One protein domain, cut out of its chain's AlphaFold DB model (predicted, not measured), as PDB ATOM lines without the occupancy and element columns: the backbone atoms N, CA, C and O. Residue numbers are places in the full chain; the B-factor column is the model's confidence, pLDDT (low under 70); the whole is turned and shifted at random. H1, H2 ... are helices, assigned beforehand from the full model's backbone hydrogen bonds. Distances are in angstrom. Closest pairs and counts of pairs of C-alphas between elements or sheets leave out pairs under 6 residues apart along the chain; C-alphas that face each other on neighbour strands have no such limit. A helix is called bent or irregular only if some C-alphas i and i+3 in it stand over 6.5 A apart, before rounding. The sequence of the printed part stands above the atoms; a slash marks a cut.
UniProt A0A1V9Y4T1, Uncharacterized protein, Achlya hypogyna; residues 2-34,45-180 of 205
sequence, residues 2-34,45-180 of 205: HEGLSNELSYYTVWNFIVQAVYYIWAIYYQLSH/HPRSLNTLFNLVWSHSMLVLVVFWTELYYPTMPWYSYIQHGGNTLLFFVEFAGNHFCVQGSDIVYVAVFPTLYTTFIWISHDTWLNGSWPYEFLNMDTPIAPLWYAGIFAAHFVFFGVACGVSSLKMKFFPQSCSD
ATOM      1  N   HIS A   2      73.639   4.176 -21.335       58.22
ATOM      2  CA  HIS A   2      72.731   5.145 -20.692       58.22
ATOM      3  C   HIS A   2      72.013   6.113 -21.655       58.22
ATOM      4  O   HIS A   2      70.843   6.392 -21.429       58.22
ATOM      5  N   GLU A   3      72.654   6.557 -22.744       65.94
ATOM      6  CA  GLU A   3      72.027   7.485 -23.711       65.94
ATOM      7  C   GLU A   3      70.844   6.876 -24.483       65.94
ATOM      8  O   GLU A   3      69.929   7.585 -24.888       65.94
ATOM      9  N   GLY A   4      70.830   5.548 -24.665       73.88
ATOM     10  CA  GLY A   4      69.739   4.870 -25.372       73.88
ATOM     11  C   GLY A   4      68.423   4.952 -24.599       73.88
ATOM     12  O   GLY A   4      67.399   5.342 -25.151       73.88
ATOM     13  N   LEU A   5      68.471   4.675 -23.292       74.00
ATOM     14  CA  LEU A   5      67.281   4.666 -22.443       74.00
ATOM     15  C   LEU A   5      66.695   6.073 -22.247       74.00
ATOM     16  O   LEU A   5      65.478   6.238 -22.271       74.00
ATOM     17  N   SER A   6      67.539   7.098 -22.075       76.50
ATOM     18  CA  SER A   6      67.070   8.486 -21.922       76.50
ATOM     19  C   SER A   6      66.357   9.002 -23.173       76.50
ATOM     20  O   SER A   6      65.402   9.769 -23.060       76.50
ATOM     21  N   ASN A   7      66.787   8.553 -24.353       85.00
ATOM     22  CA  ASN A   7      66.161   8.934 -25.614       85.00
ATOM     23  C   ASN A   7      64.848   8.175 -25.837       85.00
ATOM     24  O   ASN A   7      63.872   8.771 -26.281       85.00
ATOM     25  N   GLU A   8      64.767   6.899 -25.463       89.06
ATOM     26  CA  GLU A   8      63.518   6.127 -25.551       89.06
ATOM     27  C   GLU A   8      62.420   6.674 -24.625       89.06
ATOM     28  O   GLU A   8      61.253   6.738 -25.012       89.06
ATOM     29  N   LEU A   9      62.783   7.152 -23.431       92.56
ATOM     30  CA  LEU A   9      61.831   7.760 -22.496       92.56
ATOM     31  C   LEU A   9      61.225   9.079 -23.001       92.56
ATOM     32  O   LEU A   9      60.236   9.532 -22.432       92.56
ATOM     33  N   SER A  10      61.769   9.689 -24.058       95.00
ATOM     34  CA  SER A  10      61.185  10.892 -24.667       95.00
ATOM     35  C   SER A  10      59.855  10.621 -25.383       95.00
ATOM     36  O   SER A  10      59.034  11.527 -25.539       95.00
ATOM     37  N   TYR A  11      59.588   9.373 -25.774       94.56
ATOM     38  CA  TYR A  11      58.387   9.012 -26.516       94.56
ATOM     39  C   TYR A  11      57.184   8.798 -25.586       94.56
ATOM     40  O   TYR A  11      57.202   7.961 -24.680       94.56
ATOM     41  N   TYR A  12      56.084   9.501 -25.862       94.75
ATOM     42  CA  TYR A  12      54.804   9.355 -25.155       94.75
ATOM     43  C   TYR A  12      54.306   7.905 -25.157       94.75
ATOM     44  O   TYR A  12      53.766   7.401 -24.173       94.75
ATOM     45  N   THR A  13      54.508   7.204 -26.272       92.94
ATOM     46  CA  THR A  13      54.121   5.799 -26.413       92.94
ATOM     47  C   THR A  13      54.824   4.889 -25.405       92.94
ATOM     48  O   THR A  13      54.197   3.951 -24.911       92.94
ATOM     49  N   VAL A  14      56.077   5.189 -25.048       92.81
ATOM     50  CA  VAL A  14      56.835   4.459 -24.021       92.81
ATOM     51  C   VAL A  14      56.250   4.725 -22.637       92.81
ATOM     52  O   VAL A  14      56.026   3.777 -21.887       92.81
ATOM     53  N   TRP A  15      55.903   5.976 -22.318       95.12
ATOM     54  CA  TRP A  15      55.213   6.312 -21.065       95.12
ATOM     55  C   TRP A  15      53.888   5.561 -20.932       95.12
ATOM     56  O   TRP A  15      53.629   4.928 -19.909       95.12
ATOM     57  N   ASN A  16      53.068   5.579 -21.986       94.81
ATOM     58  CA  ASN A  16      51.809   4.842 -22.027       94.81
ATOM     59  C   ASN A  16      52.039   3.335 -21.813       94.81
ATOM     60  O   ASN A  16      51.365   2.719 -20.991       94.81
ATOM     61  N   PHE A  17      53.037   2.745 -22.478       93.38
ATOM     62  CA  PHE A  17      53.378   1.330 -22.312       93.38
ATOM     63  C   PHE A  17      53.845   0.991 -20.886       93.38
ATOM     64  O   PHE A  17      53.436  -0.033 -20.341       93.38
ATOM     65  N   ILE A  18      54.638   1.855 -20.244       95.00
ATOM     66  CA  ILE A  18      55.072   1.669 -18.849       95.00
ATOM     67  C   ILE A  18      53.862   1.627 -17.911       95.00
ATOM     68  O   ILE A  18      53.753   0.713 -17.095       95.00
ATOM     69  N   VAL A  19      52.924   2.573 -18.032       95.62
ATOM     70  CA  VAL A  19      51.736   2.593 -17.159       95.62
ATOM     71  C   VAL A  19      50.822   1.393 -17.434       95.62
ATOM     72  O   VAL A  19      50.290   0.805 -16.493       95.62
ATOM     73  N   GLN A  20      50.698   0.959 -18.693       95.81
ATOM     74  CA  GLN A  20      50.004  -0.289 -19.037       95.81
ATOM     75  C   GLN A  20      50.668  -1.510 -18.392       95.81
ATOM     76  O   GLN A  20      49.973  -2.357 -17.832       95.81
ATOM     77  N   ALA A  21      51.998  -1.601 -18.422       95.19
ATOM     78  CA  ALA A  21      52.733  -2.686 -17.780       95.19
ATOM     79  C   ALA A  21      52.511  -2.688 -16.259       95.19
ATOM     80  O   ALA A  21      52.231  -3.741 -15.686       95.19
ATOM     81  N   VAL A  22      52.550  -1.514 -15.616       97.25
ATOM     82  CA  VAL A  22      52.223  -1.360 -14.187       97.25
ATOM     83  C   VAL A  22      50.806  -1.854 -13.896       97.25
ATOM     84  O   VAL A  22      50.614  -2.619 -12.950       97.25
ATOM     85  N   TYR A  23      49.829  -1.472 -14.723       96.56
ATOM     86  CA  TYR A  23      48.459  -1.963 -14.598       96.56
ATOM     87  C   TYR A  23      48.391  -3.490 -14.689       96.56
ATOM     88  O   TYR A  23      47.855  -4.120 -13.780       96.56
ATOM     89  N   TYR A  24      48.943  -4.094 -15.743       95.75
ATOM     90  CA  TYR A  24      48.846  -5.540 -15.946       95.75
ATOM     91  C   TYR A  24      49.545  -6.324 -14.837       95.75
ATOM     92  O   TYR A  24      48.982  -7.297 -14.338       95.75
ATOM     93  N   ILE A  25      50.727  -5.886 -14.392       96.81
ATOM     94  CA  ILE A  25      51.430  -6.511 -13.263       96.81
ATOM     95  C   ILE A  25      50.562  -6.450 -12.003       96.81
ATOM     96  O   ILE A  25      50.407  -7.460 -11.313       96.81
ATOM     97  N   TRP A  26      49.958  -5.293 -11.715       96.44
ATOM     98  CA  TRP A  26      49.089  -5.142 -10.552       96.44
ATOM     99  C   TRP A  26      47.813  -5.983 -10.682       96.44
ATOM    100  O   TRP A  26      47.439  -6.671  -9.733       96.44
ATOM    101  N   ALA A  27      47.179  -6.010 -11.853       93.69
ATOM    102  CA  ALA A  27      46.000  -6.828 -12.117       93.69
ATOM    103  C   ALA A  27      46.300  -8.325 -11.941       93.69
ATOM    104  O   ALA A  27      45.558  -9.019 -11.244       93.69
ATOM    105  N   ILE A  28      47.422  -8.814 -12.479       93.69
ATOM    106  CA  ILE A  28      47.872 -10.206 -12.320       93.69
ATOM    107  C   ILE A  28      48.138 -10.515 -10.846       93.69
ATOM    108  O   ILE A  28      47.614 -11.495 -10.316       93.69
ATOM    109  N   TYR A  29      48.908  -9.670 -10.157       94.12
ATOM    110  CA  TYR A  29      49.186  -9.842  -8.731       94.12
ATOM    111  C   TYR A  29      47.895  -9.879  -7.905       94.12
ATOM    112  O   TYR A  29      47.732 -10.737  -7.033       94.12
ATOM    113  N   TYR A  30      46.951  -8.984  -8.199       91.31
ATOM    114  CA  TYR A  30      45.653  -8.945  -7.541       91.31
ATOM    115  C   TYR A  30      44.868 -10.242  -7.775       91.31
ATOM    116  O   TYR A  30      44.393 -10.849  -6.817       91.31
ATOM    117  N   GLN A  31      44.794 -10.721  -9.018       89.25
ATOM    118  CA  GLN A  31      44.099 -11.967  -9.348       89.25
ATOM    119  C   GLN A  31      44.733 -13.195  -8.676       89.25
ATOM    120  O   GLN A  31      44.005 -14.055  -8.181       89.25
ATOM    121  N   LEU A  32      46.069 -13.273  -8.625       90.88
ATOM    122  CA  LEU A  32      46.790 -14.382  -7.990       90.88
ATOM    123  C   LEU A  32      46.639 -14.371  -6.465       90.88
ATOM    124  O   LEU A  32      46.343 -15.406  -5.869       90.88
ATOM    125  N   SER A  33      46.790 -13.206  -5.830       90.19
ATOM    126  CA  SER A  33      46.649 -13.060  -4.370       90.19
ATOM    127  C   SER A  33      45.242 -13.383  -3.864       90.19
ATOM    128  O   SER A  33      45.078 -13.829  -2.731       90.19
ATOM    129  N   HIS A  34      44.230 -13.212  -4.715       86.06
ATOM    130  CA  HIS A  34      42.823 -13.393  -4.368       86.06
ATOM    131  C   HIS A  34      42.197 -14.650  -4.992       86.06
ATOM    132  O   HIS A  34      40.988 -14.867  -4.892       86.06
ATOM    133  N   HIS A  45      36.953  -5.393  -6.526       77.19
ATOM    134  CA  HIS A  45      38.235  -4.873  -6.971       77.19
ATOM    135  C   HIS A  45      38.535  -3.513  -6.320       77.19
ATOM    136  O   HIS A  45      37.635  -2.684  -6.154       77.19
ATOM    137  N   PRO A  46      39.806  -3.221  -5.989       86.19
ATOM    138  CA  PRO A  46      40.167  -1.944  -5.400       86.19
ATOM    139  C   PRO A  46      39.903  -0.811  -6.393       86.19
ATOM    140  O   PRO A  46      40.286  -0.887  -7.564       86.19
ATOM    141  N   ARG A  47      39.300   0.280  -5.902       88.81
ATOM    142  CA  ARG A  47      38.998   1.482  -6.696       88.81
ATOM    143  C   ARG A  47      40.219   1.989  -7.463       88.81
ATOM    144  O   ARG A  47      40.087   2.359  -8.619       88.81
ATOM    145  N   SER A  48      41.400   1.961  -6.846       93.00
ATOM    146  CA  SER A  48      42.652   2.400  -7.469       93.00
ATOM    147  C   SER A  48      43.020   1.600  -8.720       93.00
ATOM    148  O   SER A  48      43.490   2.188  -9.688       93.00
ATOM    149  N   LEU A  49      42.775   0.286  -8.732       93.50
ATOM    150  CA  LEU A  49      43.039  -0.558  -9.896       93.50
ATOM    151  C   LEU A  49      42.036  -0.274 -11.021       93.50
ATOM    152  O   LEU A  49      42.441  -0.208 -12.176       93.50
ATOM    153  N   ASN A  50      40.764  -0.019 -10.684       93.75
ATOM    154  CA  ASN A  50      39.759   0.430 -11.656       93.75
ATOM    155  C   ASN A  50      40.103   1.818 -12.230       93.75
ATOM    156  O   ASN A  50      40.027   2.032 -13.432       93.75
ATOM    157  N   THR A  51      40.541   2.764 -11.397       94.56
ATOM    158  CA  THR A  51      40.978   4.088 -11.864       94.56
ATOM    159  C   THR A  51      42.203   3.987 -12.771       94.56
ATOM    160  O   THR A  51      42.241   4.624 -13.825       94.56
ATOM    161  N   LEU A  52      43.183   3.153 -12.407       95.69
ATOM    162  CA  LEU A  52      44.341   2.900 -13.257       95.69
ATOM    163  C   LEU A  52      43.919   2.267 -14.586       95.69
ATOM    164  O   LEU A  52      44.384   2.721 -15.627       95.69
ATOM    165  N   PHE A  53      43.001   1.294 -14.553       95.69
ATOM    166  CA  PHE A  53      42.393   0.710 -15.747       95.69
ATOM    167  C   PHE A  53      41.745   1.784 -16.628       95.69
ATOM    168  O   PHE A  53      42.080   1.879 -17.802       95.69
ATOM    169  N   ASN A  54      40.883   2.639 -16.070       95.31
ATOM    170  CA  ASN A  54      40.201   3.717 -16.798       95.31
ATOM    171  C   ASN A  54      41.198   4.638 -17.521       95.31
ATOM    172  O   ASN A  54      40.983   5.023 -18.679       95.31
ATOM    173  N   LEU A  55      42.306   4.961 -16.848       95.56
ATOM    174  CA  LEU A  55      43.384   5.764 -17.408       95.56
ATOM    175  C   LEU A  55      44.068   5.040 -18.575       95.56
ATOM    176  O   LEU A  55      44.008   5.525 -19.704       95.56
ATOM    177  N   VAL A  56      44.666   3.868 -18.340       96.12
ATOM    178  CA  VAL A  56      45.421   3.155 -19.389       96.12
ATOM    179  C   VAL A  56      44.533   2.734 -20.550       96.12
ATOM    180  O   VAL A  56      44.976   2.728 -21.697       96.12
ATOM    181  N   TRP A  57      43.265   2.445 -20.270       95.44
ATOM    182  CA  TRP A  57      42.302   2.040 -21.270       95.44
ATOM    183  C   TRP A  57      42.009   3.172 -22.253       95.44
ATOM    184  O   TRP A  57      42.232   3.032 -23.458       95.44
ATOM    185  N   SER A  58      41.593   4.329 -21.732       96.81
ATOM    186  CA  SER A  58      41.338   5.524 -22.546       96.81
ATOM    187  C   SER A  58      42.575   5.972 -23.329       96.81
ATOM    188  O   SER A  58      42.479   6.280 -24.517       96.81
ATOM    189  N   HIS A  59      43.749   5.934 -22.697       96.06
ATOM    190  CA  HIS A  59      45.008   6.333 -23.322       96.06
ATOM    191  C   HIS A  59      45.452   5.346 -24.406       96.06
ATOM    192  O   HIS A  59      45.956   5.771 -25.445       96.06
ATOM    193  N   SER A  60      45.223   4.041 -24.221       96.38
ATOM    194  CA  SER A  60      45.520   3.036 -25.249       96.38
ATOM    195  C   SER A  60      44.711   3.266 -26.528       96.38
ATOM    196  O   SER A  60      45.286   3.228 -27.611       96.38
ATOM    197  N   MET A  61      43.425   3.627 -26.416       97.19
ATOM    198  CA  MET A  61      42.590   3.957 -27.577       97.19
ATOM    199  C   MET A  61      43.071   5.221 -28.300       97.19
ATOM    200  O   MET A  61      43.112   5.239 -29.531       97.19
ATOM    201  N   LEU A  62      43.479   6.257 -27.559       97.00
ATOM    202  CA  LEU A  62      44.080   7.449 -28.160       97.00
ATOM    203  C   LEU A  62      45.382   7.102 -28.891       97.00
ATOM    204  O   LEU A  62      45.549   7.462 -30.054       97.00
ATOM    205  N   VAL A  63      46.289   6.379 -28.228       95.50
ATOM    206  CA  VAL A  63      47.568   5.967 -28.821       95.50
ATOM    207  C   VAL A  63      47.354   5.080 -30.035       95.50
ATOM    208  O   VAL A  63      48.085   5.233 -31.004       95.50
ATOM    209  N   LEU A  64      46.345   4.207 -30.031       96.19
ATOM    210  CA  LEU A  64      45.966   3.429 -31.206       96.19
ATOM    211  C   LEU A  64      45.665   4.354 -32.390       96.19
ATOM    212  O   LEU A  64      46.233   4.172 -33.464       96.19
ATOM    213  N   VAL A  65      44.805   5.356 -32.198       96.44
ATOM    214  CA  VAL A  65      44.423   6.272 -33.280       96.44
ATOM    215  C   VAL A  65      45.602   7.121 -33.736       96.44
ATOM    216  O   VAL A  65      45.884   7.139 -34.931       96.44
ATOM    217  N   VAL A  66      46.331   7.761 -32.819       95.12
ATOM    218  CA  VAL A  66      47.510   8.580 -33.162       95.12
ATOM    219  C   VAL A  66      48.574   7.740 -33.860       95.12
ATOM    220  O   VAL A  66      49.154   8.175 -34.848       95.12
ATOM    221  N   PHE A  67      48.801   6.507 -33.406       93.50
ATOM    222  CA  PHE A  67      49.754   5.615 -34.048       93.50
ATOM    223  C   PHE A  67      49.390   5.359 -35.510       93.50
ATOM    224  O   PHE A  67      50.223   5.554 -36.387       93.50
ATOM    225  N   TRP A  68      48.148   4.959 -35.786       93.31
ATOM    226  CA  TRP A  68      47.730   4.612 -37.146       93.31
ATOM    227  C   TRP A  68      47.531   5.817 -38.072       93.31
ATOM    228  O   TRP A  68      47.586   5.644 -39.285       93.31
ATOM    229  N   THR A  69      47.294   7.009 -37.522       93.69
ATOM    230  CA  THR A  69      47.037   8.228 -38.310       93.69
ATOM    231  C   THR A  69      48.284   9.081 -38.521       93.69
ATOM    232  O   THR A  69      48.487   9.560 -39.630       93.69
ATOM    233  N   GLU A  70      49.129   9.221 -37.499       93.12
ATOM    234  CA  GLU A  70      50.257  10.165 -37.504       93.12
ATOM    235  C   GLU A  70      51.625   9.475 -37.510       93.12
ATOM    236  O   GLU A  70      52.572   9.985 -38.101       93.12
ATOM    237  N   LEU A  71      51.765   8.330 -36.833       91.94
ATOM    238  CA  LEU A  71      53.084   7.709 -36.627       91.94
ATOM    239  C   LEU A  71      53.375   6.553 -37.585       91.94
ATOM    240  O   LEU A  71      54.537   6.195 -37.759       91.94
ATOM    241  N   TYR A  72      52.348   5.938 -38.170       92.06
ATOM    242  CA  TYR A  72      52.475   4.721 -38.963       92.06
ATOM    243  C   TYR A  72      53.337   4.928 -40.213       92.06
ATOM    244  O   TYR A  72      53.133   5.851 -40.998       92.06
ATOM    245  N   TYR A  73      54.238   3.974 -40.452       90.75
ATOM    246  CA  TYR A  73      54.906   3.810 -41.735       90.75
ATOM    247  C   TYR A  73      55.099   2.315 -42.063       90.75
ATOM    248  O   TYR A  73      55.284   1.504 -41.152       90.75
ATOM    249  N   PRO A  74      55.082   1.910 -43.352       89.12
ATOM    250  CA  PRO A  74      55.004   0.493 -43.738       89.12
ATOM    251  C   PRO A  74      56.180  -0.389 -43.299       89.12
ATOM    252  O   PRO A  74      56.023  -1.600 -43.166       89.12
ATOM    253  N   THR A  75      57.360   0.194 -43.086       92.38
ATOM    254  CA  THR A  75      58.586  -0.527 -42.707       92.38
ATOM    255  C   THR A  75      58.789  -0.633 -41.194       92.38
ATOM    256  O   THR A  75      59.876  -1.008 -40.752       92.38
ATOM    257  N   MET A  76      57.770  -0.315 -40.387       89.50
ATOM    258  CA  MET A  76      57.866  -0.443 -38.937       89.50
ATOM    259  C   MET A  76      58.115  -1.889 -38.485       89.50
ATOM    260  O   MET A  76      57.564  -2.830 -39.070       89.50
ATOM    261  N   PRO A  77      58.876  -2.083 -37.392       92.00
ATOM    262  CA  PRO A  77      59.018  -3.384 -36.764       92.00
ATOM    263  C   PRO A  77      57.669  -3.959 -36.325       92.00
ATOM    264  O   PRO A  77      56.802  -3.253 -35.812       92.00
ATOM    265  N   TRP A  78      57.510  -5.276 -36.462       91.81
ATOM    266  CA  TRP A  78      56.236  -5.941 -36.182       91.81
ATOM    267  C   TRP A  78      55.742  -5.740 -34.739       91.81
ATOM    268  O   TRP A  78      54.536  -5.705 -34.492       91.81
ATOM    269  N   TYR A  79      56.665  -5.589 -33.782       88.19
ATOM    270  CA  TYR A  79      56.329  -5.408 -32.373       88.19
ATOM    271  C   TYR A  79      55.627  -4.072 -32.103       88.19
ATOM    272  O   TYR A  79      54.828  -4.009 -31.173       88.19
ATOM    273  N   SER A  80      55.835  -3.038 -32.927       88.69
ATOM    274  CA  SER A  80      55.115  -1.764 -32.801       88.69
ATOM    275  C   SER A  80      53.612  -1.956 -33.031       88.69
ATOM    276  O   SER A  80      52.794  -1.438 -32.271       88.69
ATOM    277  N   TYR A  81      53.217  -2.805 -33.988       89.69
ATOM    278  CA  TYR A  81      51.802  -3.145 -34.191       89.69
ATOM    279  C   TYR A  81      51.186  -3.805 -32.956       89.69
ATOM    280  O   TYR A  81      50.038  -3.530 -32.611       89.69
ATOM    281  N   ILE A  82      51.945  -4.655 -32.264       89.50
ATOM    282  CA  ILE A  82      51.484  -5.310 -31.037       89.50
ATOM    283  C   ILE A  82      51.435  -4.318 -29.868       89.50
ATOM    284  O   ILE A  82      50.446  -4.301 -29.139       89.50
ATOM    285  N   GLN A  83      52.440  -3.450 -29.725       87.56
ATOM    286  CA  GLN A  83      52.506  -2.440 -28.663       87.56
ATOM    287  C   GLN A  83      51.334  -1.452 -28.696       87.56
ATOM    288  O   GLN A  83      50.884  -1.006 -27.642       87.56
ATOM    289  N   HIS A  84      50.830  -1.113 -29.883       87.19
ATOM    290  CA  HIS A  84      49.733  -0.150 -30.030       87.19
ATOM    291  C   HIS A  84      48.394  -0.843 -30.308       87.19
ATOM    292  O   HIS A  84      47.427  -0.654 -29.570       87.19
ATOM    293  N   GLY A  85      48.340  -1.693 -31.334       89.75
ATOM    294  CA  GLY A  85      47.152  -2.456 -31.722       89.75
ATOM    295  C   GLY A  85      46.826  -3.584 -30.753       89.75
ATOM    296  O   GLY A  85      45.752  -3.603 -30.153       89.75
ATOM    297  N   GLY A  86      47.770  -4.510 -30.585       91.88
ATOM    298  CA  GLY A  86      47.593  -5.703 -29.750       91.88
ATOM    299  C   GLY A  86      47.227  -5.369 -28.303       91.88
ATOM    300  O   GLY A  86      46.242  -5.890 -27.787       91.88
ATOM    301  N   ASN A  87      47.951  -4.442 -27.673       92.25
ATOM    302  CA  ASN A  87      47.673  -4.023 -26.296       92.25
ATOM    303  C   ASN A  87      46.279  -3.416 -26.126       92.25
ATOM    304  O   ASN A  87      45.594  -3.722 -25.151       92.25
ATOM    305  N   THR A  88      45.831  -2.595 -27.078       94.50
ATOM    306  CA  THR A  88      44.483  -2.010 -27.031       94.50
ATOM    307  C   THR A  88      43.414  -3.098 -27.164       94.50
ATOM    308  O   THR A  88      42.412  -3.075 -26.453       94.50
ATOM    309  N   LEU A  89      43.635  -4.117 -28.002       94.81
ATOM    310  CA  LEU A  89      42.739  -5.276 -28.079       94.81
ATOM    311  C   LEU A  89      42.707  -6.081 -26.772       94.81
ATOM    312  O   LEU A  89      41.630  -6.491 -26.344       94.81
ATOM    313  N   LEU A  90      43.851  -6.271 -26.110       94.88
ATOM    314  CA  LEU A  90      43.897  -6.938 -24.804       94.88
ATOM    315  C   LEU A  90      43.077  -6.184 -23.756       94.88
ATOM    316  O   LEU A  90      42.354  -6.814 -22.990       94.88
ATOM    317  N   PHE A  91      43.101  -4.851 -23.769       95.81
ATOM    318  CA  PHE A  91      42.245  -4.077 -22.880       95.81
ATOM    319  C   PHE A  91      40.753  -4.176 -23.227       95.81
ATOM    320  O   PHE A  91      39.946  -4.180 -22.303       95.81
ATOM    321  N   PHE A  92      40.360  -4.318 -24.503       95.31
ATOM    322  CA  PHE A  92      38.964  -4.642 -24.852       95.31
ATOM    323  C   PHE A  92      38.539  -5.983 -24.240       95.31
ATOM    324  O   PHE A  92      37.440  -6.090 -23.694       95.31
ATOM    325  N   VAL A  93      39.402  -6.999 -24.325       94.94
ATOM    326  CA  VAL A  93      39.139  -8.331 -23.759       94.94
ATOM    327  C   VAL A  93      39.046  -8.264 -22.237       94.94
ATOM    328  O   VAL A  93      38.081  -8.764 -21.662       94.94
ATOM    329  N   GLU A  94      40.004  -7.600 -21.592       93.31
ATOM    330  CA  GLU A  94      40.018  -7.355 -20.149       93.31
ATOM    331  C   GLU A  94      38.739  -6.621 -19.724       93.31
ATOM    332  O   GLU A  94      38.014  -7.104 -18.857       93.31
ATOM    333  N   PHE A  95      38.388  -5.527 -20.410       93.94
ATOM    334  CA  PHE A  95      37.160  -4.773 -20.164       93.94
ATOM    335  C   PHE A  95      35.907  -5.638 -20.268       93.94
ATOM    336  O   PHE A  95      34.994  -5.497 -19.460       93.94
ATOM    337  N   ALA A  96      35.822  -6.509 -21.272       91.94
ATOM    338  CA  ALA A  96      34.670  -7.382 -21.454       91.94
ATOM    339  C   ALA A  96      34.596  -8.473 -20.372       91.94
ATOM    340  O   ALA A  96      33.498  -8.839 -19.955       91.94
ATOM    341  N   GLY A  97      35.749  -8.979 -19.923       89.50
ATOM    342  CA  GLY A  97      35.853 -10.104 -18.992       89.50
ATOM    343  C   GLY A  97      35.838  -9.741 -17.506       89.50
ATOM    344  O   GLY A  97      35.643 -10.630 -16.680       89.50
ATOM    345  N   ASN A  98      36.046  -8.473 -17.146       88.94
ATOM    346  CA  ASN A  98      36.105  -8.037 -15.749       88.94
ATOM    347  C   ASN A  98      34.850  -7.269 -15.301       88.94
ATOM    348  O   ASN A  98      33.958  -6.951 -16.092       88.94
ATOM    349  N   HIS A  99      34.800  -6.930 -14.011       88.25
ATOM    350  CA  HIS A  99      33.734  -6.111 -13.428       88.25
ATOM    351  C   HIS A  99      34.054  -4.602 -13.408       88.25
ATOM    352  O   HIS A  99      33.403  -3.827 -12.708       88.25
ATOM    353  N   PHE A 100      35.072  -4.162 -14.159       89.62
ATOM    354  CA  PHE A 100      35.432  -2.750 -14.237       89.62
ATOM    355  C   PHE A 100      34.468  -1.961 -15.096       89.62
ATOM    356  O   PHE A 100      33.973  -2.421 -16.133       89.62
ATOM    357  N   CYS A 101      34.221  -0.744 -14.625       90.75
ATOM    358  CA  CYS A 101      33.304   0.208 -15.213       90.75
ATOM    359  C   CYS A 101      33.898   1.595 -14.995       90.75
ATOM    360  O   CYS A 101      34.373   1.934 -13.903       90.75
ATOM    361  N   VAL A 102      33.893   2.380 -16.066       91.62
ATOM    362  CA  VAL A 102      34.555   3.678 -16.107       91.62
ATOM    363  C   VAL A 102      33.781   4.671 -15.253       91.62
ATOM    364  O   VAL A 102      32.576   4.854 -15.438       91.62
ATOM    365  N   GLN A 103      34.477   5.305 -14.310       90.69
ATOM    366  CA  GLN A 103      33.897   6.277 -13.383       90.69
ATOM    367  C   GLN A 103      34.171   7.690 -13.887       90.69
ATOM    368  O   GLN A 103      35.323   8.082 -14.036       90.69
ATOM    369  N   GLY A 104      33.122   8.493 -14.082       89.19
ATOM    370  CA  GLY A 104      33.275   9.882 -14.534       89.19
ATOM    371  C   GLY A 104      34.133  10.747 -13.599       89.19
ATOM    372  O   GLY A 104      34.771  11.689 -14.057       89.19
ATOM    373  N   SER A 105      34.217  10.396 -12.309       91.56
ATOM    374  CA  SER A 105      35.090  11.069 -11.334       91.56
ATOM    375  C   SER A 105      36.578  10.980 -11.671       91.56
ATOM    376  O   SER A 105      37.357  11.809 -11.204       91.56
ATOM    377  N   ASP A 106      36.981  10.000 -12.480       92.25
ATOM    378  CA  ASP A 106      38.387   9.748 -12.796       92.25
ATOM    379  C   ASP A 106      38.911  10.670 -13.914       92.25
ATOM    380  O   ASP A 106      40.095  10.631 -14.250       92.25
ATOM    381  N   ILE A 107      38.059  11.556 -14.448       92.88
ATOM    382  CA  ILE A 107      38.405  12.538 -15.487       92.88
ATOM    383  C   ILE A 107      39.587  13.437 -15.097       92.88
ATOM    384  O   ILE A 107      40.339  13.880 -15.959       92.88
ATOM    385  N   VAL A 108      39.800  13.682 -13.800       91.75
ATOM    386  CA  VAL A 108      40.932  14.492 -13.322       91.75
ATOM    387  C   VAL A 108      42.267  13.847 -13.703       91.75
ATOM    388  O   VAL A 108      43.192  14.542 -14.119       91.75
ATOM    389  N   TYR A 109      42.365  12.516 -13.643       90.62
ATOM    390  CA  TYR A 109      43.595  11.792 -13.975       90.62
ATOM    391  C   TYR A 109      43.917  11.828 -15.472       90.62
ATOM    392  O   TYR A 109      45.088  11.771 -15.847       90.62
ATOM    393  N   VAL A 110      42.895  12.006 -16.314       90.19
ATOM    394  CA  VAL A 110      43.035  12.146 -17.772       90.19
ATOM    395  C   VAL A 110      43.823  13.401 -18.141       90.19
ATOM    396  O   VAL A 110      44.562  13.381 -19.118       90.19
ATOM    397  N   ALA A 111      43.706  14.474 -17.354       92.69
ATOM    398  CA  ALA A 111      44.454  15.712 -17.568       92.69
ATOM    399  C   ALA A 111      45.897  15.625 -17.048       92.69
ATOM    400  O   ALA A 111      46.816  16.197 -17.636       92.69
ATOM    401  N   VAL A 112      46.102  14.922 -15.931       94.81
ATOM    402  CA  VAL A 112      47.402  14.850 -15.251       94.81
ATOM    403  C   VAL A 112      48.455  14.203 -16.144       94.81
ATOM    404  O   VAL A 112      49.544  14.750 -16.293       94.81
ATOM    405  N   PHE A 113      48.139  13.071 -16.771       93.62
ATOM    406  CA  PHE A 113      49.116  12.310 -17.548       93.62
ATOM    407  C   PHE A 113      49.712  13.070 -18.755       93.62
ATOM    408  O   PHE A 113      50.937  13.217 -18.801       93.62
ATOM    409  N   PRO A 114      48.918  13.630 -19.695       95.06
ATOM    410  CA  PRO A 114      49.463  14.436 -20.788       95.06
ATOM    411  C   PRO A 114      50.163  15.705 -20.304       95.06
ATOM    412  O   PRO A 114      51.112  16.149 -20.946       95.06
ATOM    413  N   THR A 115      49.742  16.276 -19.169       96.06
ATOM    414  CA  THR A 115      50.411  17.446 -18.579       96.06
ATOM    415  C   THR A 115      51.810  17.079 -18.098       96.06
ATOM    416  O   THR A 115      52.771  17.746 -18.468       96.06
ATOM    417  N   LEU A 116      51.943  15.985 -17.339       96.75
ATOM    418  CA  LEU A 116      53.235  15.491 -16.859       96.75
ATOM    419  C   LEU A 116      54.179  15.169 -18.015       96.75
ATOM    420  O   LEU A 116      55.335  15.586 -17.986       96.75
ATOM    421  N   TYR A 117      53.681  14.478 -19.043       96.56
ATOM    422  CA  TYR A 117      54.479  14.195 -20.230       96.56
ATOM    423  C   TYR A 117      54.895  15.479 -20.957       96.56
ATOM    424  O   TYR A 117      56.054  15.619 -21.328       96.56
ATOM    425  N   THR A 118      53.977  16.435 -21.126       96.50
ATOM    426  CA  THR A 118      54.280  17.710 -21.790       96.50
ATOM    427  C   THR A 118      55.362  18.472 -21.030       96.50
ATOM    428  O   THR A 118      56.349  18.900 -21.620       96.50
ATOM    429  N   THR A 119      55.241  18.590 -19.708       97.38
ATOM    430  CA  THR A 119      56.282  19.219 -18.885       97.38
ATOM    431  C   THR A 119      57.614  18.486 -19.018       97.38
ATOM    432  O   THR A 119      58.648  19.119 -19.216       97.38
ATOM    433  N   PHE A 120      57.592  17.154 -18.950       97.19
ATOM    434  CA  PHE A 120      58.789  16.339 -19.105       97.19
ATOM    435  C   PHE A 120      59.461  16.556 -20.462       97.19
ATOM    436  O   PHE A 120      60.672  16.765 -20.503       97.19
ATOM    437  N   ILE A 121      58.708  16.535 -21.566       96.94
ATOM    438  CA  ILE A 121      59.313  16.597 -22.897       96.94
ATOM    439  C   ILE A 121      59.898  17.974 -23.206       96.94
ATOM    440  O   ILE A 121      60.953  18.052 -23.826       96.94
ATOM    441  N   TRP A 122      59.284  19.041 -22.693       97.12
ATOM    442  CA  TRP A 122      59.850  20.389 -22.762       97.12
ATOM    443  C   TRP A 122      61.176  20.493 -22.003       97.12
ATOM    444  O   TRP A 122      62.156  20.992 -22.542       97.12
ATOM    445  N   ILE A 123      61.246  19.953 -20.781       97.06
ATOM    446  CA  ILE A 123      62.512  19.901 -20.033       97.06
ATOM    447  C   ILE A 123      63.548  19.073 -20.803       97.06
ATOM    448  O   ILE A 123      64.701  19.478 -20.911       97.06
ATOM    449  N   SER A 124      63.143  17.927 -21.353       96.12
ATOM    450  CA  SER A 124      64.021  17.008 -22.089       96.12
ATOM    451  C   SER A 124      64.626  17.665 -23.332       96.12
ATOM    452  O   SER A 124      65.825  17.515 -23.580       96.12
ATOM    453  N   HIS A 125      63.807  18.414 -24.080       95.50
ATOM    454  CA  HIS A 125      64.199  19.187 -25.262       95.50
ATOM    455  C   HIS A 125      65.395  20.101 -24.969       95.50
ATOM    456  O   HIS A 125      66.406  20.047 -25.675       95.50
ATOM    457  N   ASP A 126      65.308  20.861 -23.876       96.50
ATOM    458  CA  ASP A 126      66.302  21.873 -23.498       96.50
ATOM    459  C   ASP A 126      67.525  21.306 -22.761       96.50
ATOM    460  O   ASP A 126      68.487  22.033 -22.510       96.50
ATOM    461  N   THR A 127      67.509  20.023 -22.384       95.19
ATOM    462  CA  THR A 127      68.547  19.439 -21.518       95.19
ATOM    463  C   THR A 127      69.357  18.335 -22.185       95.19
ATOM    464  O   THR A 127      70.572  18.481 -22.296       95.19
ATOM    465  N   TRP A 128      68.739  17.229 -22.617       93.56
ATOM    466  CA  TRP A 128      69.475  16.070 -23.163       93.56
ATOM    467  C   TRP A 128      69.050  15.643 -24.568       93.56
ATOM    468  O   TRP A 128      69.742  14.833 -25.182       93.56
ATOM    469  N   LEU A 129      67.958  16.193 -25.110       94.12
ATOM    470  CA  LEU A 129      67.555  15.948 -26.499       94.12
ATOM    471  C   LEU A 129      68.202  16.924 -27.494       94.12
ATOM    472  O   LEU A 129      67.944  16.826 -28.689       94.12
ATOM    473  N   ASN A 130      69.065  17.837 -27.032       93.62
ATOM    474  CA  ASN A 130      69.811  18.785 -27.869       93.62
ATOM    475  C   ASN A 130      68.910  19.608 -28.814       93.62
ATOM    476  O   ASN A 130      69.256  19.809 -29.978       93.62
ATOM    477  N   GLY A 131      67.744  20.051 -28.335       93.94
ATOM    478  CA  GLY A 131      66.781  20.804 -29.143       93.94
ATOM    479  C   GLY A 131      65.979  19.959 -30.142       93.94
ATOM    480  O   GLY A 131      65.402  20.496 -31.081       93.94
ATOM    481  N   SER A 132      65.970  18.631 -29.990       94.44
ATOM    482  CA  SER A 132      65.182  17.728 -30.831       94.44
ATOM    483  C   SER A 132      63.849  17.370 -30.171       94.44
ATOM    484  O   SER A 132      63.796  17.024 -28.989       94.44
ATOM    485  N   TRP A 133      62.770  17.409 -30.955       95.56
ATOM    486  CA  TRP A 133      61.453  16.920 -30.555       95.56
ATOM    487  C   TRP A 133      61.271  15.456 -30.978       95.56
ATOM    488  O   TRP A 133      61.607  15.107 -32.109       95.56
ATOM    489  N   PRO A 134      60.689  14.590 -30.129       94.25
ATOM    490  CA  PRO A 134      60.474  13.178 -30.468       94.25
ATOM    491  C   PRO A 134      59.342  12.976 -31.484       94.25
ATOM    492  O   PRO A 134      59.221  11.904 -32.073       94.25
ATOM    493  N   TYR A 135      58.492  13.989 -31.666       94.31
ATOM    494  CA  TYR A 135      57.389  13.980 -32.615       94.31
ATOM    495  C   TYR A 135      57.300  15.332 -33.316       94.31
ATOM    496  O   TYR A 135      57.376  16.374 -32.665       94.31
ATOM    497  N   GLU A 136      57.042  15.312 -34.622       92.12
ATOM    498  CA  GLU A 136      56.853  16.526 -35.427       92.12
ATOM    499  C   GLU A 136      55.706  17.400 -34.902       92.12
ATOM    500  O   GLU A 136      55.820  18.620 -34.850       92.12
ATOM    501  N   PHE A 137      54.618  16.790 -34.421       91.88
ATOM    502  CA  PHE A 137      53.487  17.525 -33.847       91.88
ATOM    503  C   PHE A 137      53.793  18.198 -32.496       91.88
ATOM    504  O   PHE A 137      52.974  18.973 -32.006       91.88
ATOM    505  N   LEU A 138      54.944  17.921 -31.872       93.81
ATOM    506  CA  LEU A 138      55.421  18.661 -30.696       93.81
ATOM    507  C   LEU A 138      56.367  19.808 -31.073       93.81
ATOM    508  O   LEU A 138      56.756  20.581 -30.203       93.81
ATOM    509  N   ASN A 139      56.748  19.929 -32.345       95.31
ATOM    510  CA  ASN A 139      57.714  20.925 -32.767       95.31
ATOM    511  C   ASN A 139      57.141  22.350 -32.686       95.31
ATOM    512  O   ASN A 139      56.251  22.735 -33.455       95.31
ATOM    513  N   MET A 140      57.709  23.141 -31.773       94.38
ATOM    514  CA  MET A 140      57.314  24.522 -31.488       94.38
ATOM    515  C   MET A 140      57.726  25.537 -32.561       94.38
ATOM    516  O   MET A 140      57.202  26.651 -32.560       94.38
ATOM    517  N   ASP A 141      58.588  25.158 -33.506       95.00
ATOM    518  CA  ASP A 141      58.981  26.021 -34.629       95.00
ATOM    519  C   ASP A 141      57.872  26.144 -35.688       95.00
ATOM    520  O   ASP A 141      57.949  26.962 -36.611       95.00
ATOM    521  N   THR A 142      56.813  25.338 -35.571       93.94
ATOM    522  CA  THR A 142      55.673  25.366 -36.489       93.94
ATOM    523  C   THR A 142      54.576  26.308 -35.973       93.94
ATOM    524  O   THR A 142      54.198  26.252 -34.802       93.94
ATOM    525  N   PRO A 143      53.958  27.142 -36.835       95.50
ATOM    526  CA  PRO A 143      52.897  28.063 -36.405       95.50
ATOM    527  C   PRO A 143      51.624  27.343 -35.924       95.50
ATOM    528  O   PRO A 143      50.776  27.951 -35.274       95.50
ATOM    529  N   ILE A 144      51.482  26.051 -36.239       95.81
ATOM    530  CA  ILE A 144      50.349  25.212 -35.831       95.81
ATOM    531  C   ILE A 144      50.591  24.464 -34.513       95.81
ATOM    532  O   ILE A 144      49.667  23.810 -34.033       95.81
ATOM    533  N   ALA A 145      51.777  24.569 -33.902       94.56
ATOM    534  CA  ALA A 145      52.100  23.867 -32.659       94.56
ATOM    535  C   ALA A 145      51.035  24.056 -31.556       94.56
ATOM    536  O   ALA A 145      50.591  23.051 -30.998       94.56
ATOM    537  N   PRO A 146      50.501  25.270 -31.285       95.19
ATOM    538  CA  PRO A 146      49.458  25.434 -30.268       95.19
ATOM    539  C   PRO A 146      48.207  24.580 -30.525       95.19
ATOM    540  O   PRO A 146      47.598  24.079 -29.579       95.19
ATOM    541  N   LEU A 147      47.838  24.380 -31.796       96.06
ATOM    542  CA  LEU A 147      46.706  23.532 -32.173       96.06
ATOM    543  C   LEU A 147      47.001  22.053 -31.924       96.06
ATOM    544  O   LEU A 147      46.098  21.337 -31.501       96.06
ATOM    545  N   TRP A 148      48.241  21.601 -32.120       95.62
ATOM    546  CA  TRP A 148      48.636  20.230 -31.796       95.62
ATOM    547  C   TRP A 148      48.561  19.944 -30.299       95.62
ATOM    548  O   TRP A 148      47.917  18.974 -29.899       95.62
ATOM    549  N   TYR A 149      49.131  20.813 -29.459       95.19
ATOM    550  CA  TYR A 149      49.056  20.650 -28.002       95.19
ATOM    551  C   TYR A 149      47.605  20.680 -27.506       95.19
ATOM    552  O   TYR A 149      47.197  19.802 -26.743       95.19
ATOM    553  N   ALA A 150      46.798  21.637 -27.978       96.69
ATOM    554  CA  ALA A 150      45.384  21.716 -27.622       96.69
ATOM    555  C   ALA A 150      44.590  20.499 -28.127       96.69
ATOM    556  O   ALA A 150      43.781  19.941 -27.386       96.69
ATOM    557  N   GLY A 151      44.838  20.069 -29.365       96.50
ATOM    558  CA  GLY A 151      44.166  18.945 -30.009       96.50
ATOM    559  C   GLY A 151      44.463  17.618 -29.319       96.50
ATOM    560  O   GLY A 151      43.531  16.901 -28.961       96.50
ATOM    561  N   ILE A 152      45.737  17.318 -29.055       95.62
ATOM    562  CA  ILE A 152      46.140  16.103 -28.335       95.62
ATOM    563  C   ILE A 152      45.576  16.126 -26.916       95.62
ATOM    564  O   ILE A 152      45.000  15.129 -26.476       95.62
ATOM    565  N   PHE A 153      45.677  17.251 -26.204       96.81
ATOM    566  CA  PHE A 153      45.120  17.371 -24.858       96.81
ATOM    567  C   PHE A 153      43.602  17.135 -24.853       96.81
ATOM    568  O   PHE A 153      43.116  16.304 -24.090       96.81
ATOM    569  N   ALA A 154      42.857  17.774 -25.760       97.94
ATOM    570  CA  ALA A 154      41.419  17.563 -25.919       97.94
ATOM    571  C   ALA A 154      41.073  16.111 -26.289       97.94
ATOM    572  O   ALA A 154      40.101  15.556 -25.769       97.94
ATOM    573  N   ALA A 155      41.886  15.465 -27.130       97.62
ATOM    574  CA  ALA A 155      41.674  14.082 -27.537       97.62
ATOM    575  C   ALA A 155      41.683  13.116 -26.339       97.62
ATOM    576  O   ALA A 155      40.877  12.189 -26.311       97.62
ATOM    577  N   HIS A 156      42.487  13.363 -25.298       97.62
ATOM    578  CA  HIS A 156      42.458  12.547 -24.076       97.62
ATOM    579  C   HIS A 156      41.065  12.535 -23.427       97.62
ATOM    580  O   HIS A 156      40.553  11.474 -23.068       97.62
ATOM    581  N   PHE A 157      40.408  13.696 -23.341       97.75
ATOM    582  CA  PHE A 157      39.044  13.797 -22.812       97.75
ATOM    583  C   PHE A 157      38.022  13.132 -23.727       97.75
ATOM    584  O   PHE A 157      37.105  12.474 -23.235       97.75
ATOM    585  N   VAL A 158      38.185  13.260 -25.046       98.25
ATOM    586  CA  VAL A 158      37.316  12.586 -26.022       98.25
ATOM    587  C   VAL A 158      37.390  11.071 -25.842       98.25
ATOM    588  O   VAL A 158      36.351  10.430 -25.684       98.25
ATOM    589  N   PHE A 159      38.589  10.487 -25.793       98.00
ATOM    590  CA  PHE A 159      38.751   9.038 -25.632       98.00
ATOM    591  C   PHE A 159      38.350   8.536 -24.244       98.00
ATOM    592  O   PHE A 159      37.825   7.427 -24.125       98.00
ATOM    593  N   PHE A 160      38.499   9.351 -23.198       97.62
ATOM    594  CA  PHE A 160      37.887   9.053 -21.906       97.62
ATOM    595  C   PHE A 160      36.352   9.057 -21.987       97.62
ATOM    596  O   PHE A 160      35.702   8.149 -21.474       97.62
ATOM    597  N   GLY A 161      35.761  10.017 -22.703       97.56
ATOM    598  CA  GLY A 161      34.328  10.047 -22.996       97.56
ATOM    599  C   GLY A 161      33.855   8.808 -23.766       97.56
ATOM    600  O   GLY A 161      32.824   8.231 -23.420       97.56
ATOM    601  N   VAL A 162      34.633   8.339 -24.747       97.62
ATOM    602  CA  VAL A 162      34.380   7.069 -25.451       97.62
ATOM    603  C   VAL A 162      34.419   5.893 -24.475       97.62
ATOM    604  O   VAL A 162      33.498   5.077 -24.483       97.62
ATOM    605  N   ALA A 163      35.414   5.832 -23.584       96.94
ATOM    606  CA  ALA A 163      35.497   4.799 -22.551       96.94
ATOM    607  C   ALA A 163      34.254   4.805 -21.637       96.94
ATOM    608  O   ALA A 163      33.658   3.754 -21.391       96.94
ATOM    609  N   CYS A 164      33.800   5.986 -21.203       96.25
ATOM    610  CA  CYS A 164      32.552   6.160 -20.452       96.25
ATOM    611  C   CYS A 164      31.323   5.687 -21.244       96.25
ATOM    612  O   CYS A 164      30.442   5.027 -20.687       96.25
ATOM    613  N   GLY A 165      31.257   5.996 -22.541       96.19
ATOM    614  CA  GLY A 165      30.175   5.567 -23.428       96.19
ATOM    615  C   GLY A 165      30.117   4.046 -23.571       96.19
ATOM    616  O   GLY A 165      29.068   3.441 -23.347       96.19
ATOM    617  N   VAL A 166      31.258   3.411 -23.846       95.62
ATOM    618  CA  VAL A 166      31.385   1.946 -23.918       95.62
ATOM    619  C   VAL A 166      31.032   1.300 -22.573       95.62
ATOM    620  O   VAL A 166      30.308   0.305 -22.535       95.62
ATOM    621  N   SER A 167      31.443   1.909 -21.460       94.81
ATOM    622  CA  SER A 167      31.059   1.471 -20.114       94.81
ATOM    623  C   SER A 167      29.563   1.583 -19.845       94.81
ATOM    624  O   SER A 167      28.960   0.672 -19.282       94.81
ATOM    625  N   SER A 168      28.931   2.650 -20.321       93.44
ATOM    626  CA  SER A 168      27.479   2.826 -20.226       93.44
ATOM    627  C   SER A 168      26.723   1.764 -21.027       93.44
ATOM    628  O   SER A 168      25.716   1.234 -20.556       93.44
ATOM    629  N   LEU A 169      27.229   1.395 -22.208       94.38
ATOM    630  CA  LEU A 169      26.678   0.290 -22.995       94.38
ATOM    631  C   LEU A 169      26.845  -1.047 -22.263       94.38
ATOM    632  O   LEU A 169      25.875  -1.796 -22.158       94.38
ATOM    633  N   LYS A 170      28.025  -1.320 -21.693       93.25
ATOM    634  CA  LYS A 170      28.260  -2.523 -20.879       93.25
ATOM    635  C   LYS A 170      27.280  -2.605 -19.707       93.25
ATOM    636  O   LYS A 170      26.643  -3.635 -19.548       93.25
ATOM    637  N   MET A 171      27.076  -1.520 -18.957       91.06
ATOM    638  CA  MET A 171      26.091  -1.470 -17.862       91.06
ATOM    639  C   MET A 171      24.661  -1.742 -18.334       91.06
ATOM    640  O   MET A 171      23.895  -2.412 -17.644       91.06
ATOM    641  N   LYS A 172      24.295  -1.232 -19.513       91.94
ATOM    642  CA  LYS A 172      22.959  -1.417 -20.085       91.94
ATOM    643  C   LYS A 172      22.702  -2.859 -20.529       91.94
ATOM    644  O   LYS A 172      21.596  -3.355 -20.333       91.94
ATOM    645  N   PHE A 173      23.685  -3.507 -21.151       92.94
ATOM    646  CA  PHE A 173      23.532  -4.859 -21.702       92.94
ATOM    647  C   PHE A 173      23.924  -5.971 -20.719       92.94
ATOM    648  O   PHE A 173      23.405  -7.079 -20.818       92.94
ATOM    649  N   PHE A 174      24.791  -5.670 -19.752       90.19
ATOM    650  CA  PHE A 174      25.327  -6.602 -18.760       90.19
ATOM    651  C   PHE A 174      25.310  -5.959 -17.359       90.19
ATOM    652  O   PHE A 174      26.359  -5.641 -16.794       90.19
ATOM    653  N   PRO A 175      24.125  -5.749 -16.758       81.75
ATOM    654  CA  PRO A 175      23.990  -5.017 -15.492       81.75
ATOM    655  C   PRO A 175      24.726  -5.679 -14.314       81.75
ATOM    656  O   PRO A 175      25.173  -4.993 -13.398       81.75
ATOM    657  N   GLN A 176      24.921  -7.000 -14.362       81.00
ATOM    658  CA  GLN A 176      25.685  -7.768 -13.368       81.00
ATOM    659  C   GLN A 176      27.204  -7.542 -13.460       81.00
ATOM    660  O   GLN A 176      27.952  -7.920 -12.561       81.00
ATOM    661  N   SER A 177      27.697  -6.927 -14.537       78.12
ATOM    662  CA  SER A 177      29.127  -6.671 -14.698       78.12
ATOM    663  C   SER A 177      29.610  -5.453 -13.906       78.12
ATOM    664  O   SER A 177      30.810  -5.308 -13.757       78.12
ATOM    665  N   CYS A 178      28.725  -4.596 -13.386       72.94
ATOM    666  CA  CYS A 178      29.096  -3.337 -12.714       72.94
ATOM    667  C   CYS A 178      28.517  -3.184 -11.295       72.94
ATOM    668  O   CYS A 178      28.504  -2.079 -10.745       72.94
ATOM    669  N   SER A 179      28.013  -4.269 -10.707       60.62
ATOM    670  CA  SER A 179      27.207  -4.262  -9.475       60.62
ATOM    671  C   SER A 179      27.914  -3.686  -8.240       60.62
ATOM    672  O   SER A 179      27.242  -3.199  -7.333       60.62
ATOM    673  N   ASP A 180      29.246  -3.643  -8.225       57.62
ATOM    674  CA  ASP A 180      30.026  -3.167  -7.074       57.62
ATOM    675  C   ASP A 180      30.050  -1.630  -6.935       57.62
ATOM    676  O   ASP A 180      30.468  -1.104  -5.904       57.62
TER     677      ASP A 180
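This is residues 2 to 34 and 45 to 180 of the 205 residues of an uncharacterized protein of Achlya hypogyna (UniProt A0A1V9Y4T1). H3 runs through the core; H2 and H4 pack on it as a bundle, the H5 and H6 hairpin crosses it, and short H1 lies at one end. The printed part has 169 residues with six named helices, H1 to H6, class all helix. It is compact, radius of gyration of the C-alphas 17.1 A, spanning 52 by 33 by 31 A.

H1, residues 2 to 8, is apart from H3, residues 47 to 71. H2, residues 12 to 33, H3 and H4, residues 78 to 97, form an up-and-down bundle, neighbours running opposite ways. H3, the hub, touches H6, residues 145 to 173, closest at C-alphas 58 and 160, 5.0 A. H5, residues 104 to 127, is irregular: C-alphas 105 and 108 are 7.1 A apart. O i to N i+4 pairs are within hydrogen-bond range throughout H1, H2 and H3; H4 has 13 of 16, H5 15 of 20, H6 24 of 25.

H1 begins at C-alpha 2 (72.731, 5.145, -20.692); H6, 42.0 A long, ends at C-alpha 173 (23.532, -4.859, -21.702).

Residues 35 to 44 are cut out, a 10.0 A gap. The H5 to H6 link is long. Residues 2 to 3 and 179 to 180 have pLDDT under 70.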